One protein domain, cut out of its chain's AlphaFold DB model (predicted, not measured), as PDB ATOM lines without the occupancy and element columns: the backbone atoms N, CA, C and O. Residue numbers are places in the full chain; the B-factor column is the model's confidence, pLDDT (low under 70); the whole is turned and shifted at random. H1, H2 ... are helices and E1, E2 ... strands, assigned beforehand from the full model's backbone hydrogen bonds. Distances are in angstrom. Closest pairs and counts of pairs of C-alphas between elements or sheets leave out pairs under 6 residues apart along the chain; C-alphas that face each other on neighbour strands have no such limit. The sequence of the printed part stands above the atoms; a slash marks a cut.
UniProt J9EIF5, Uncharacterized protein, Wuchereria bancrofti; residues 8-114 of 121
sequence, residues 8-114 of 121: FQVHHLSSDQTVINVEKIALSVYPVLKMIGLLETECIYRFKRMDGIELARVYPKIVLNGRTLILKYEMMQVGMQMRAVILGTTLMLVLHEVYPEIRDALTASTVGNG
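This is residues 8 to 114 of the 121 residues of an uncharacterized protein of Wuchereria bancrofti (UniProt J9EIF5). A curled sheet of five strands wraps partway round one long helix, H2, which packs on its hollow face. At the end of H2 the chain turns a corner into H3, whose residues 107 to 112 stick out from the body; short H1 lies in the link between E2 and E3. The printed part has 107 residues, with E1, E2, H1, E3, E4, E5, H2 and H3 along the chain; the antiparallel sheet has the order E1 E2 E3 E4 E5, and the class is mixed, helices and strands. It is flat, spanning 44 by 41 by 21 A, and only just compact, close to loose, with a radius of gyration of the C-alphas of 15.4 A.

E1, residues 8 to 11, begins at C-alpha 8 (151.331, 202.192, 197.970). E2 is residues 18 to 26, 23.4 A long, and H1 residues 30 to 35. E3 is residues 43 to 48, E4 54 to 61, 19.3 A, and E5 68 to 73. H2, residues 80 to 97, is 25.4 A long; H3, residues 100 to 112, is 18.0 A long and ends at C-alpha 112 (130.791, 190.049, 214.097).

E1 and E2 form a hairpin, with N 8 and O 22 2.8 A apart. E2 and E3 are antiparallel, with N 23 and O 46 2.9 A apart. E3, E4 and E5 form a meander, each strand the antiparallel neighbour of the one before; N 47 and O 56 are 2.8 A apart, as are N 57 and O 72. H2 is on the twisted sheet, making two layers, helix on one face; the closest C-alphas of H2 and E4 are those of Thr 90 and Val 58, 7.3 A. H2 and H3 only just touch, only at the corner, with 3 pairs of C-alphas within 8 A, the closest Leu 95 and Arg 103, 5.3 A; they are about perpendicular, at 78 degrees. H1 is only just not on the sheet, with 4 pairs within 10 A. In H1, H2 and H3 every O i to N i+4 pair is within hydrogen-bond range.

The C-alphas of Ser 15 and Leu 64, the farthest apart, are 44.5 A apart. The printed part has no cut and no long link. Residues 107 to 114 stand free. The pLDDT is under 70 at residues 63 to 67 and 112 to 114.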
ATOM      1  N   PHE A   8     152.752 202.489 197.978       89.91
ATOM      2  CA  PHE A   8     151.331 202.192 197.970       89.91
ATOM      3  C   PHE A   8     150.660 202.999 196.867       89.91
ATOM      4  O   PHE A   8     151.117 204.085 196.503       89.91
ATOM      5  N   GLN A   9     149.566 202.472 196.342       91.85
ATOM      6  CA  GLN A   9     148.771 203.119 195.313       91.85
ATOM      7  C   GLN A   9     147.331 203.225 195.798       91.85
ATOM      8  O   GLN A   9     146.786 202.279 196.365       91.85
ATOM      9  N   VAL A  10     146.730 204.396 195.611       90.46
ATOM     10  CA  VAL A  10     145.318 204.631 195.909       90.46
ATOM     11  C   VAL A  10     144.563 204.605 194.596       90.46
ATOM     12  O   VAL A  10     144.786 205.466 193.742       90.46
ATOM     13  N   HIS A  11     143.679 203.627 194.445       90.05
ATOM     14  CA  HIS A  11     142.887 203.424 193.239       90.05
ATOM     15  C   HIS A  11     141.460 203.929 193.428       90.05
ATOM     16  O   HIS A  11     140.903 203.888 194.527       90.05
ATOM     17  N   HIS A  12     140.863 204.400 192.340       87.30
ATOM     18  CA  HIS A  12     139.433 204.647 192.289       87.30
ATOM     19  C   HIS A  12     138.687 203.315 192.145       87.30
ATOM     20  O   HIS A  12     138.949 202.569 191.205       87.30
ATOM     21  N   LEU A  13     137.732 203.033 193.036       85.43
ATOM     22  CA  LEU A  13     137.061 201.725 193.110       85.43
ATOM     23  C   LEU A  13     136.341 201.326 191.810       85.43
ATOM     24  O   LEU A  13     136.254 200.149 191.493       85.43
ATOM     25  N   SER A  14     135.802 202.293 191.063       86.98
ATOM     26  CA  SER A  14     134.999 201.999 189.866       86.98
ATOM     27  C   SER A  14     135.806 201.846 188.575       86.98
ATOM     28  O   SER A  14     135.235 201.446 187.567       86.98
ATOM     29  N   SER A  15     137.072 202.272 188.552       85.70
ATOM     30  CA  SER A  15     137.871 202.334 187.318       85.70
ATOM     31  C   SER A  15     139.258 201.716 187.449       85.70
ATOM     32  O   SER A  15     140.001 201.730 186.471       85.70
ATOM     33  N   ASP A  16     139.642 201.261 188.647       81.72
ATOM     34  CA  ASP A  16     140.999 200.836 189.019       81.72
ATOM     35  C   ASP A  16     142.107 201.853 188.685       81.72
ATOM     36  O   ASP A  16     143.303 201.586 188.830       81.72
ATOM     37  N   GLN A  17     141.731 203.073 188.295       87.44
ATOM     38  CA  GLN A  17     142.665 204.122 187.942       87.44
ATOM     39  C   GLN A  17     143.377 204.607 189.200       87.44
ATOM     40  O   GLN A  17     142.737 205.013 190.176       87.44
ATOM     41  N   THR A  18     144.708 204.624 189.163       87.52
ATOM     42  CA  THR A  18     145.486 205.167 190.269       87.52
ATOM     43  C   THR A  18     145.299 206.680 190.363       87.52
ATOM     44  O   THR A  18     145.555 207.426 189.417       87.52
ATOM     45  N   VAL A  19     144.875 207.144 191.535       88.34
ATOM     46  CA  VAL A  19     144.623 208.555 191.846       88.34
ATOM     47  C   VAL A  19     145.850 209.192 192.504       88.34
ATOM     48  O   VAL A  19     146.217 210.324 192.181       88.34
ATOM     49  N   ILE A  20     146.507 208.465 193.417       91.88
ATOM     50  CA  ILE A  20     147.667 208.937 194.191       91.88
ATOM     51  C   ILE A  20     148.657 207.789 194.409       91.88
ATOM     52  O   ILE A  20     148.257 206.664 194.699       91.88
ATOM     53  N   ASN A  21     149.949 208.100 194.334       92.86
ATOM     54  CA  ASN A  21     151.034 207.250 194.811       92.86
ATOM     55  C   ASN A  21     151.450 207.691 196.214       92.86
ATOM     56  O   ASN A  21     151.636 208.882 196.462       92.86
ATOM     57  N   VAL A  22     151.654 206.746 197.123       93.29
ATOM     58  CA  VAL A  22     152.181 207.024 198.459       93.29
ATOM     59  C   VAL A  22     153.528 206.343 198.615       93.29
ATOM     60  O   VAL A  22     153.639 205.123 198.550       93.29
ATOM     61  N   GLU A  23     154.567 207.141 198.824       92.66
ATOM     62  CA  GLU A  23     155.912 206.647 199.103       92.66
ATOM     63  C   GLU A  23     156.149 206.630 200.608       92.66
ATOM     64  O   GLU A  23     156.055 207.672 201.257       92.66
ATOM     65  N   LYS A  24     156.508 205.469 201.152       89.87
ATOM     66  CA  LYS A  24     157.017 205.332 202.515       89.87
ATOM     67  C   LYS A  24     158.527 205.519 202.502       89.87
ATOM     68  O   LYS A  24     159.230 204.821 201.782       89.87
ATOM     69  N   ILE A  25     159.012 206.453 203.309       88.04
ATOM     70  CA  ILE A  25     160.421 206.819 203.422       88.04
ATOM     71  C   ILE A  25     160.854 206.588 204.864       88.04
ATOM     72  O   ILE A  25     160.399 207.286 205.772       88.04
ATOM     73  N   ALA A  26     161.763 205.640 205.069       82.49
ATOM     74  CA  ALA A  26     162.450 205.472 206.342       82.49
ATOM     75  C   ALA A  26     163.580 206.507 206.457       82.49
ATOM     76  O   ALA A  26     164.393 206.653 205.542       82.49
ATOM     77  N   LEU A  27     163.635 207.232 207.576       80.43
ATOM     78  CA  LEU A  27     164.736 208.151 207.873       80.43
ATOM     79  C   LEU A  27     165.658 207.534 208.917       80.43
ATOM     80  O   LEU A  27     165.181 207.034 209.925       80.43
ATOM     81  N   SER A  28     166.973 207.632 208.724       76.53
ATOM     82  CA  SER A  28     167.974 206.968 209.577       76.53
ATOM     83  C   SER A  28     167.875 207.306 211.070       76.53
ATOM     84  O   SER A  28     168.189 206.469 211.908       76.53
ATOM     85  N   VAL A  29     167.424 208.514 211.416       79.21
ATOM     86  CA  VAL A  29     167.313 208.970 212.813       79.21
ATOM     87  C   VAL A  29     166.029 208.467 213.482       79.21
ATOM     88  O   VAL A  29     165.980 208.305 214.699       79.21
ATOM     89  N   TYR A  30     164.976 208.203 212.711       81.08
ATOM     90  CA  TYR A  30     163.655 207.919 213.266       81.08
ATOM     91  C   TYR A  30     163.558 206.576 214.017       81.08
ATOM     92  O   TYR A  30     162.918 206.569 215.067       81.08
ATOM     93  N   PRO A  31     164.216 205.479 213.586       80.00
ATOM     94  CA  PRO A  31     164.283 204.245 214.369       80.00
ATOM     95  C   PRO A  31     164.920 204.447 215.747       80.00
ATOM     96  O   PRO A  31     164.435 203.906 216.738       80.00
ATOM     97  N   VAL A  32     165.971 205.272 215.838       84.14
ATOM     98  CA  VAL A  32     166.634 205.586 217.116       84.14
ATOM     99  C   VAL A  32     165.682 206.352 218.028       84.14
ATOM    100  O   VAL A  32     165.528 206.000 219.193       84.14
ATOM    101  N   LEU A  33     164.992 207.362 217.486       81.57
ATOM    102  CA  LEU A  33     163.994 208.128 218.233       81.57
ATOM    103  C   LEU A  33     162.807 207.257 218.674       81.57
ATOM    104  O   LEU A  33     162.290 207.454 219.771       81.57
ATOM    105  N   LYS A  34     162.402 206.278 217.858       79.86
ATOM    106  CA  LYS A  34     161.382 205.292 218.228       79.86
ATOM    107  C   LYS A  34     161.848 204.380 219.361       79.86
ATOM    108  O   LYS A  34     161.110 204.184 220.318       79.86
ATOM    109  N   MET A  35     163.087 203.892 219.303       83.52
ATOM    110  CA  MET A  35     163.670 203.041 220.346       83.52
ATOM    111  C   MET A  35     163.697 203.722 221.723       83.52
ATOM    112  O   MET A  35     163.430 203.070 222.726       83.52
ATOM    113  N   ILE A  36     163.976 205.029 221.780       83.96
ATOM    114  CA  ILE A  36     163.970 205.796 223.038       83.96
ATOM    115  C   ILE A  36     162.584 206.348 223.419       83.96
ATOM    116  O   ILE A  36     162.479 207.143 224.350       83.96
ATOM    117  N   GLY A  37     161.522 205.956 222.703       76.17
ATOM    118  CA  GLY A  37     160.140 206.332 223.009       76.17
ATOM    119  C   GLY A  37     159.743 207.760 222.616       76.17
ATOM    120  O   GLY A  37     158.708 208.244 223.064       76.17
ATOM    121  N   LEU A  38     160.534 208.450 221.785       77.25
ATOM    122  CA  LEU A  38     160.195 209.788 221.281       77.25
ATOM    123  C   LEU A  38     159.288 209.758 220.042       77.25
ATOM    124  O   LEU A  38     158.642 210.763 219.748       77.25
ATOM    125  N   LEU A  39     159.248 208.643 219.302       75.50
ATOM    126  CA  LEU A  39     158.383 208.449 218.132       75.50
ATOM    127  C   LEU A  39     157.701 207.072 218.167       75.50
ATOM    128  O   LEU A  39     158.285 206.107 218.629       75.50
ATOM    129  N   GLU A  40     156.501 206.955 217.597       71.09
ATOM    130  CA  GLU A  40     155.814 205.655 217.414       71.09
ATOM    131  C   GLU A  40     156.002 205.078 216.000       71.09
ATOM    132  O   GLU A  40     155.949 203.868 215.771       71.09
ATOM    133  N   THR A  41     156.272 205.944 215.021       73.91
ATOM    134  CA  THR A  41     156.567 205.548 213.640       73.91
ATOM    135  C   THR A  41     157.956 206.006 213.243       73.91
ATOM    136  O   THR A  41     158.401 207.097 213.600       73.91
ATOM    137  N   GLU A  42     158.635 205.165 212.472       77.54
ATOM    138  CA  GLU A  42     159.978 205.432 211.971       77.54
ATOM    139  C   GLU A  42     159.991 205.986 210.535       77.54
ATOM    140  O   GLU A  42     161.044 206.127 209.911       77.54
ATOM    141  N   CYS A  43     158.808 206.288 209.990       81.95
ATOM    142  CA  CYS A  43     158.626 206.577 208.575       81.95
ATOM    143  C   CYS A  43     157.889 207.892 208.309       81.95
ATOM    144  O   CYS A  43     157.079 208.375 209.101       81.95
ATOM    145  N   ILE A  44     158.176 208.452 207.139       88.25
ATOM    146  CA  ILE A  44     157.437 209.544 206.510       88.25
ATOM    147  C   ILE A  44     156.679 208.971 205.319       88.25
ATOM    148  O   ILE A  44     157.241 208.184 204.563       88.25
ATOM    149  N   TYR A  45     155.452 209.427 205.094       91.41
ATOM    150  CA  TYR A  45     154.716 209.132 203.865       91.41
ATOM    151  C   TYR A  45     154.627 210.386 203.007       91.41
ATOM    152  O   TYR A  45     154.223 211.442 203.494       91.41
ATOM    153  N   ARG A  46     154.989 210.281 201.730       93.43
ATOM    154  CA  ARG A  46     154.775 211.337 200.734       93.43
ATOM    155  C   ARG A  46     153.661 210.929 199.794       93.43
ATOM    156  O   ARG A  46     153.755 209.903 199.130       93.43
ATOM    157  N   PHE A  47     152.638 211.762 199.715       94.26
ATOM    158  CA  PHE A  47     151.532 211.620 198.786       94.26
ATOM    159  C   PHE A  47     151.900 212.362 197.514       94.26
ATOM    160  O   PHE A  47     152.060 213.583 197.535       94.26
ATOM    161  N   LYS A  48     152.041 211.632 196.415       93.27
ATOM    162  CA  LYS A  48     152.384 212.173 195.106       93.27
ATOM    163  C   LYS A  48     151.286 211.891 194.098       93.27
ATOM    164  O   LYS A  48     150.729 210.796 194.051       93.27
ATOM    165  N   ARG A  49     151.010 212.864 193.239       90.04
ATOM    166  CA  ARG A  49     150.261 212.619 192.003       90.04
ATOM    167  C   ARG A  49     151.050 211.691 191.074       90.04
ATOM    168  O   ARG A  49     152.246 211.465 191.258       90.04
ATOM    169  N   MET A  50     150.374 211.186 190.043       87.29
ATOM    170  CA  MET A  50     150.999 210.366 188.996       87.29
ATOM    171  C   MET A  50     152.120 211.095 188.240       87.29
ATOM    172  O   MET A  50     153.061 210.456 187.789       87.29
ATOM    173  N   ASP A  51     152.055 212.426 188.154       88.31
ATOM    174  CA  ASP A  51     153.099 213.284 187.573       88.31
ATOM    175  C   ASP A  51     154.314 213.499 188.506       88.31
ATOM    176  O   ASP A  51     155.264 214.189 188.146       88.31
ATOM    177  N   GLY A  52     154.305 212.906 189.707       88.12
ATOM    178  CA  GLY A  52     155.382 212.995 190.692       88.12
ATOM    179  C   GLY A  52     155.296 214.196 191.637       88.12
ATOM    180  O   GLY A  52     156.097 214.280 192.572       88.12
ATOM    181  N   ILE A  53     154.324 215.094 191.451       90.45
ATOM    182  CA  ILE A  53     154.132 216.269 192.305       90.45
ATOM    183  C   ILE A  53     153.682 215.845 193.709       90.45
ATOM    184  O   ILE A  53     152.681 215.143 193.863       90.45
ATOM    185  N   GLU A  54     154.384 216.316 194.744       92.30
ATOM    186  CA  GLU A  54     154.015 216.093 196.149       92.30
ATOM    187  C   GLU A  54     152.784 216.936 196.525       92.30
ATOM    188  O   GLU A  54     152.796 218.163 196.457       92.30
ATOM    189  N   LEU A  55     151.707 216.262 196.925       93.63
ATOM    190  CA  LEU A  55     150.458 216.867 197.388       93.63
ATOM    191  C   LEU A  55     150.462 217.097 198.891       93.63
ATOM    192  O   LEU A  55     149.940 218.100 199.382       93.63
ATOM    193  N   ALA A  56     150.991 216.122 199.623       94.43
ATOM    194  CA  ALA A  56     150.991 216.113 201.070       94.43
ATOM    195  C   ALA A  56     152.075 215.192 201.623       94.43
ATOM    196  O   ALA A  56     152.571 214.289 200.946       94.43
ATOM    197  N   ARG A  57     152.378 215.387 202.900       92.87
ATOM    198  CA  ARG A  57     153.305 214.572 203.666       92.87
ATOM    199  C   ARG A  57     152.726 214.256 205.030       92.87
ATOM    200  O   ARG A  57     152.223 215.151 205.707       92.87
ATOM    201  N   VAL A  58     152.868 213.007 205.449       91.26
ATOM    202  CA  VAL A  58     152.592 212.569 206.818       91.26
ATOM    203  C   VAL A  58     153.910 212.259 207.499       91.26
ATOM    204  O   VAL A  58     154.708 211.482 206.977       91.26
ATOM    205  N   TYR A  59     154.154 212.878 208.646       88.07
ATOM    206  CA  TYR A  59     155.374 212.666 209.416       88.07
ATOM    207  C   TYR A  59     155.105 212.792 210.919       88.07
ATOM    208  O   TYR A  59     154.213 213.541 211.326       88.07
ATOM    209  N   PRO A  60     155.865 212.083 211.764       81.69
ATOM    210  CA  PRO A  60     155.770 212.242 213.204       81.69
ATOM    211  C   PRO A  60     156.306 213.607 213.644       81.69
ATOM    212  O   PRO A  60     157.351 214.068 213.178       81.69
ATOM    213  N   LYS A  61     155.592 214.253 214.568       80.58
ATOM    214  CA  LYS A  61     156.082 215.425 215.291       80.58
ATOM    215  C   LYS A  61     156.827 214.955 216.533       80.58
ATOM    216  O   LYS A  61     156.258 214.236 217.347       80.58
ATOM    217  N   ILE A  62     158.057 215.421 216.711       70.26
ATOM    218  CA  ILE A  62     158.803 215.207 217.955       70.26
ATOM    219  C   ILE A  62     158.201 216.135 219.015       70.26
ATOM    220  O   ILE A  62     158.332 217.357 218.924       70.26
ATOM    221  N   VAL A  63     157.500 215.570 219.995       65.53
ATOM    222  CA  VAL A  63     156.951 216.296 221.149       65.53
ATOM    223  C   VAL A  63     157.187 215.485 222.420       65.53
ATOM    224  O   VAL A  63     157.033 214.271 222.417       65.53
ATOM    225  N   LEU A  64     157.543 216.167 223.514       57.82
ATOM    226  CA  LEU A  64     157.953 215.546 224.783       57.82
ATOM    227  C   LEU A  64     156.883 214.652 225.439       57.82
ATOM    228  O   LEU A  64     157.250 213.778 226.206       57.82
ATOM    229  N   ASN A  65     155.591 214.863 225.150       58.57
ATOM    230  CA  ASN A  65     154.463 214.166 225.791       58.57
ATOM    231  C   ASN A  65     153.291 213.904 224.823       58.57
ATOM    232  O   ASN A  65     152.126 213.969 225.208       58.57
ATOM    233  N   GLY A  66     153.561 213.674 223.537       55.62
ATOM    234  CA  GLY A  66     152.489 213.567 222.545       55.62
ATOM    235  C   GLY A  66     152.770 212.565 221.439       55.62
ATOM    236  O   GLY A  66     153.893 212.402 220.976       55.62
ATOM    237  N   ARG A  67     151.703 211.911 220.986       69.67
ATOM    238  CA  ARG A  67     151.713 210.946 219.883       69.67
ATOM    239  C   ARG A  67     151.066 211.601 218.670       69.67
ATOM    240  O   ARG A  67     149.896 211.366 218.382       69.67
ATOM    241  N   THR A  68     151.783 212.510 218.014       72.89
ATOM    242  CA  THR A  68     151.198 213.334 216.944       72.89
ATOM    243  C   THR A  68     151.844 213.043 215.601       72.89
ATOM    244  O   THR A  68     153.032 213.286 215.399       72.89
ATOM    245  N   LEU A  69     151.026 212.594 214.653       81.47
ATOM    246  CA  LEU A  69     151.352 212.640 213.235       81.47
ATOM    247  C   LEU A  69     150.838 213.953 212.659       81.47
ATOM    248  O   LEU A  69     149.693 214.338 212.884       81.47
ATOM    249  N   ILE A  70     151.693 214.640 211.916       86.91
ATOM    250  CA  ILE A  70     151.310 215.816 211.153       86.91
ATOM    251  C   ILE A  70     151.036 215.367 209.729       86.91
ATOM    252  O   ILE A  70     151.941 214.884 209.052       86.91
ATOM    253  N   LEU A  71     149.810 215.597 209.269       91.47
ATOM    254  CA  LEU A  71     149.501 215.670 207.849       91.47
ATOM    255  C   LEU A  71     149.669 217.123 207.395       91.47
ATOM    256  O   LEU A  71     148.924 218.006 207.817       91.47
ATOM    257  N   LYS A  72     150.651 217.370 206.532       92.33
ATOM    258  CA  LYS A  72     150.892 218.672 205.911       92.33
ATOM    259  C   LYS A  72     150.564 218.590 204.426       92.33
ATOM    260  O   LYS A  72     151.117 217.748 203.729       92.33
ATOM    261  N   TYR A  73     149.705 219.479 203.940       91.39
ATOM    262  CA  TYR A  73     149.492 219.662 202.504       91.39
ATOM    263  C   TYR A  73     150.577 220.591 201.954       91.39
ATOM    264  O   TYR A  73     150.812 221.662 202.512       91.39
ATOM    265  N   GLU A  74     151.254 220.174 200.888       85.32
ATOM    266  CA  GLU A  74     152.357 220.933 200.277       85.32
ATOM    267  C   GLU A  74     151.855 221.908 199.198       85.32
ATOM    268  O   GLU A  74     152.488 222.927 198.934       85.32
ATOM    269  N   MET A  75     150.675 221.652 198.621       77.60
ATOM    270  CA  MET A  75     150.014 222.565 197.686       77.60
ATOM    271  C   MET A  75     148.819 223.264 198.337       77.60
ATOM    272  O   MET A  75     147.943 222.613 198.905       77.60
ATOM    273  N   MET A  76     148.713 224.591 198.184       72.60
ATOM    274  CA  MET A  76     147.537 225.341 198.659       72.60
ATOM    275  C   MET A  76     146.230 224.850 198.009       72.60
ATOM    276  O   MET A  76     145.179 224.837 198.652       72.60
ATOM    277  N   GLN A  77     146.298 224.390 196.757       77.48
ATOM    278  CA  GLN A  77     145.138 224.048 195.930       77.48
ATOM    279  C   GLN A  77     144.861 222.539 195.819       77.48
ATOM    280  O   GLN A  77     144.400 222.060 194.787       77.48
ATOM    281  N   VAL A  78     145.094 221.757 196.877       83.39
ATOM    282  CA  VAL A  78     144.522 220.400 196.920       83.39
ATOM    283  C   VAL A  78     143.002 220.522 197.068       83.39
ATOM    284  O   VAL A  78     142.525 221.002 198.098       83.39
ATOM    285  N   GLY A  79     142.242 220.107 196.049       87.50
ATOM    286  CA  GLY A  79     140.775 220.131 196.070       87.50
ATOM    287  C   GLY A  79     140.179 219.272 197.195       87.50
ATOM    288  O   GLY A  79     140.807 218.315 197.647       87.50
ATOM    289  N   MET A  80     138.961 219.591 197.648       90.68
ATOM    290  CA  MET A  80     138.334 218.942 198.818       90.68
ATOM    291  C   MET A  80     138.247 217.414 198.701       90.68
ATOM    292  O   MET A  80     138.579 216.715 199.655       90.68
ATOM    293  N   GLN A  81     137.880 216.894 197.527       90.23
ATOM    294  CA  GLN A  81     137.837 215.448 197.271       90.23
ATOM    295  C   GLN A  81     139.212 214.803 197.476       90.23
ATOM    296  O   GLN A  81     139.346 213.824 198.201       90.23
ATOM    297  N   MET A  82     140.263 215.404 196.913       91.36
ATOM    298  CA  MET A  82     141.631 214.910 197.052       91.36
ATOM    299  C   MET A  82     142.130 215.001 198.503       91.36
ATOM    300  O   MET A  82     142.821 214.103 198.976       91.36
ATOM    301  N   ARG A  83     141.739 216.045 199.250       92.38
ATOM    302  CA  ARG A  83     142.031 216.135 200.692       92.38
ATOM    303  C   ARG A  83     141.380 214.998 201.473       92.38
ATOM    304  O   ARG A  83     142.039 214.447 202.348       92.38
ATOM    305  N   ALA A  84     140.134 214.648 201.148       92.99
ATOM    306  CA  ALA A  84     139.422 213.536 201.773       92.99
ATOM    307  C   ALA A  84     140.095 212.191 201.470       92.99
ATOM    308  O   ALA A  84     140.300 211.403 202.388       92.99
ATOM    309  N   VAL A  85     140.526 211.969 200.221       93.01
ATOM    310  CA  VAL A  85     141.317 210.785 199.842       93.01
ATOM    311  C   VAL A  85     142.604 210.716 200.665       93.01
ATOM    312  O   VAL A  85     142.855 209.711 201.317       93.01
ATOM    313  N   ILE A  86     143.385 211.801 200.717       94.90
ATOM    314  CA  ILE A  86     144.637 211.852 201.489       94.90
ATOM    315  C   ILE A  86     144.388 211.587 202.981       94.90
ATOM    316  O   ILE A  86     145.144 210.837 203.597       94.90
ATOM    317  N   LEU A  87     143.340 212.174 203.567       94.29
ATOM    318  CA  LEU A  87     142.964 211.944 204.966       94.29
ATOM    319  C   LEU A  87     142.578 210.485 205.216       94.29
ATOM    320  O   LEU A  87     143.095 209.877 206.149       94.29
ATOM    321  N   GLY A  88     141.721 209.915 204.367       94.34
ATOM    322  CA  GLY A  88     141.297 208.519 204.466       94.34
ATOM    323  C   GLY A  88     142.472 207.553 204.327       94.34
ATOM    324  O   GLY A  88     142.643 206.661 205.153       94.34
ATOM    325  N   THR A  89     143.348 207.777 203.347       93.87
ATOM    326  CA  THR A  89     144.568 206.982 203.175       93.87
ATOM    327  C   THR A  89     145.525 207.148 204.355       93.87
ATOM    328  O   THR A  89     146.095 206.164 204.811       93.87
ATOM    329  N   THR A  90     145.683 208.361 204.892       92.60
ATOM    330  CA  THR A  90     146.502 208.599 206.093       92.60
ATOM    331  C   THR A  90     145.969 207.801 207.277       92.60
ATOM    332  O   THR A  90     146.739 207.115 207.940       92.60
ATOM    333  N   LEU A  91     144.657 207.838 207.517       90.95
ATOM    334  CA  LEU A  91     144.024 207.065 208.582       90.95
ATOM    335  C   LEU A  91     144.258 205.559 208.398       90.95
ATOM    336  O   LEU A  91     144.641 204.887 209.351       90.95
ATOM    337  N   MET A  92     144.100 205.046 207.175       90.56
ATOM    338  CA  MET A  92     144.353 203.636 206.862       90.56
ATOM    339  C   MET A  92     145.812 203.237 207.093       90.56
ATOM    340  O   MET A  92     146.066 202.196 207.690       90.56
ATOM    341  N   LEU A  93     146.774 204.073 206.692       88.47
ATOM    342  CA  LEU A  93     148.196 203.828 206.949       88.47
ATOM    343  C   LEU A  93     148.501 203.802 208.448       88.47
ATOM    344  O   LEU A  93     149.244 202.942 208.910       88.47
ATOM    345  N   VAL A  94     147.898 204.704 209.223       84.62
ATOM    346  CA  VAL A  94     148.071 204.747 210.680       84.62
ATOM    347  C   VAL A  94     147.484 203.509 211.352       84.62
ATOM    348  O   VAL A  94     148.149 202.903 212.190       84.62
ATOM    349  N   LEU A  95     146.276 203.094 210.970       86.39
ATOM    350  CA  LEU A  95     145.667 201.865 211.483       86.39
ATOM    351  C   LEU A  95     146.484 200.627 211.100       86.39
ATOM    352  O   LEU A  95     146.675 199.737 211.919       86.39
ATOM    353  N   HIS A  96     146.996 200.574 209.873       84.19
ATOM    354  CA  HIS A  96     147.729 199.413 209.384       84.19
ATOM    355  C   HIS A  96     149.145 199.302 209.962       84.19
ATOM    356  O   HIS A  96     149.610 198.192 210.216       84.19
ATOM    357  N   GLU A  97     149.848 200.423 210.141       78.73
ATOM    358  CA  GLU A  97     151.269 200.411 210.508       78.73
ATOM    359  C   GLU A  97     151.563 200.820 211.955       78.73
ATOM    360  O   GLU A  97     152.589 200.408 212.492       78.73
ATOM    361  N   VAL A  98     150.709 201.633 212.585       76.40
ATOM    362  CA  VAL A  98     150.953 202.162 213.941       76.40
ATOM    363  C   VAL A  98     150.061 201.485 214.975       76.40
ATOM    364  O   VAL A  98     150.531 201.170 216.062       76.40
ATOM    365  N   TYR A  99     148.795 201.225 214.640       82.98
ATOM    366  CA  TYR A  99     147.824 200.630 215.563       82.98
ATOM    367  C   TYR A  99     147.129 199.392 214.970       82.98
ATOM    368  O   TYR A  99     145.901 199.395 214.829       82.98
ATOM    369  N   PRO A 100     147.882 198.319 214.642       83.22
ATOM    370  CA  PRO A 100     147.311 197.108 214.052       83.22
ATOM    371  C   PRO A 100     146.249 196.462 214.950       83.22
ATOM    372  O   PRO A 100     145.276 195.931 214.440       83.22
ATOM    373  N   GLU A 101     146.359 196.593 216.274       87.06
ATOM    374  CA  GLU A 101     145.346 196.114 217.224       87.06
ATOM    375  C   GLU A 101     143.987 196.804 217.029       87.06
ATOM    376  O   GLU A 101     142.941 196.156 217.075       87.06
ATOM    377  N   ILE A 102     143.987 198.116 216.758       86.47
ATOM    378  CA  ILE A 102     142.759 198.867 216.467       86.47
ATOM    379  C   ILE A 102     142.198 198.423 215.118       86.47
ATOM    380  O   ILE A 102     140.992 198.219 215.004       86.47
ATOM    381  N   ARG A 103     143.052 198.241 214.102       87.24
ATOM    382  CA  ARG A 103     142.633 197.684 212.807       87.24
ATOM    383  C   ARG A 103     141.957 196.327 212.999       87.24
ATOM    384  O   ARG A 103     140.856 196.137 212.497       87.24
ATOM    385  N   ASP A 104     142.588 195.420 213.734       89.71
ATOM    386  CA  ASP A 104     142.097 194.058 213.936       89.71
ATOM    387  C   ASP A 104     140.774 194.057 214.715       89.71
ATOM    388  O   ASP A 104     139.837 193.359 214.329       89.71
ATOM    389  N   ALA A 105     140.638 194.911 215.735       90.66
ATOM    390  CA  ALA A 105     139.380 195.109 216.452       90.66
ATOM    391  C   ALA A 105     138.266 195.670 215.546       90.66
ATOM    392  O   ALA A 105     137.131 195.192 215.590       90.66
ATOM    393  N   LEU A 106     138.578 196.646 214.684       87.44
ATOM    394  CA  LEU A 106     137.627 197.189 213.709       87.44
ATOM    395  C   LEU A 106     137.192 196.116 212.699       87.44
ATOM    396  O   LEU A 106     135.995 195.968 212.436       87.44
ATOM    397  N   THR A 107     138.127 195.318 212.180       88.55
ATOM    398  CA  THR A 107     137.818 194.194 211.286       88.55
ATOM    399  C   THR A 107     136.935 193.161 211.984       88.55
ATOM    400  O   THR A 107     135.901 192.788 211.435       88.55
ATOM    401  N   ALA A 108     137.274 192.764 213.212       89.44
ATOM    402  CA  ALA A 108     136.479 191.824 213.996       89.44
ATOM    403  C   ALA A 108     135.057 192.349 214.255       89.44
ATOM    404  O   ALA A 108     134.097 191.603 214.086       89.44
ATOM    405  N   SER A 109     134.900 193.639 214.577       86.92
ATOM    406  CA  SER A 109     133.579 194.258 214.777       86.92
ATOM    407  C   SER A 109     132.727 194.295 213.501       86.92
ATOM    408  O   SER A 109     131.506 194.178 213.562       86.92
ATOM    409  N   THR A 110     133.366 194.393 212.332       79.70
ATOM    410  CA  THR A 110     132.662 194.385 211.041       79.70
ATOM    411  C   THR A 110     132.194 192.977 210.672       79.70
ATOM    412  O   THR A 110     131.102 192.817 210.136       79.70
ATOM    413  N   VAL A 111     132.995 191.951 210.986       71.62
ATOM    414  CA  VAL A 111     132.644 190.542 210.747       71.62
ATOM    415  C   VAL A 111     131.603 190.050 211.758       71.62
ATOM    416  O   VAL A 111     130.662 189.364 211.371       71.62
ATOM    417  N   GLY A 112     131.722 190.440 213.032       57.07
ATOM    418  CA  GLY A 112     130.791 190.049 214.097       57.07
ATOM    419  C   GLY A 112     129.365 190.564 213.882       57.07
ATOM    420  O   GLY A 112     128.411 189.831 214.117       57.07
ATOM    421  N   ASN A 113     129.204 191.768 213.325       52.42
ATOM    422  CA  ASN A 113     127.882 192.320 213.007       52.42
ATOM    423  C   ASN A 113     127.200 191.646 211.797       52.42
ATOM    424  O   ASN A 113     126.053 191.965 211.491       52.42
ATOM    425  N   GLY A 114     127.880 190.730 211.099       48.76
ATOM    426  CA  GLY A 114     127.319 189.969 209.980       48.76
ATOM    427  C   GLY A 114     126.537 188.711 210.377       48.76
ATOM    428  O   GLY A 114     125.916 188.114 209.502       48.76
TER     429      GLY A 114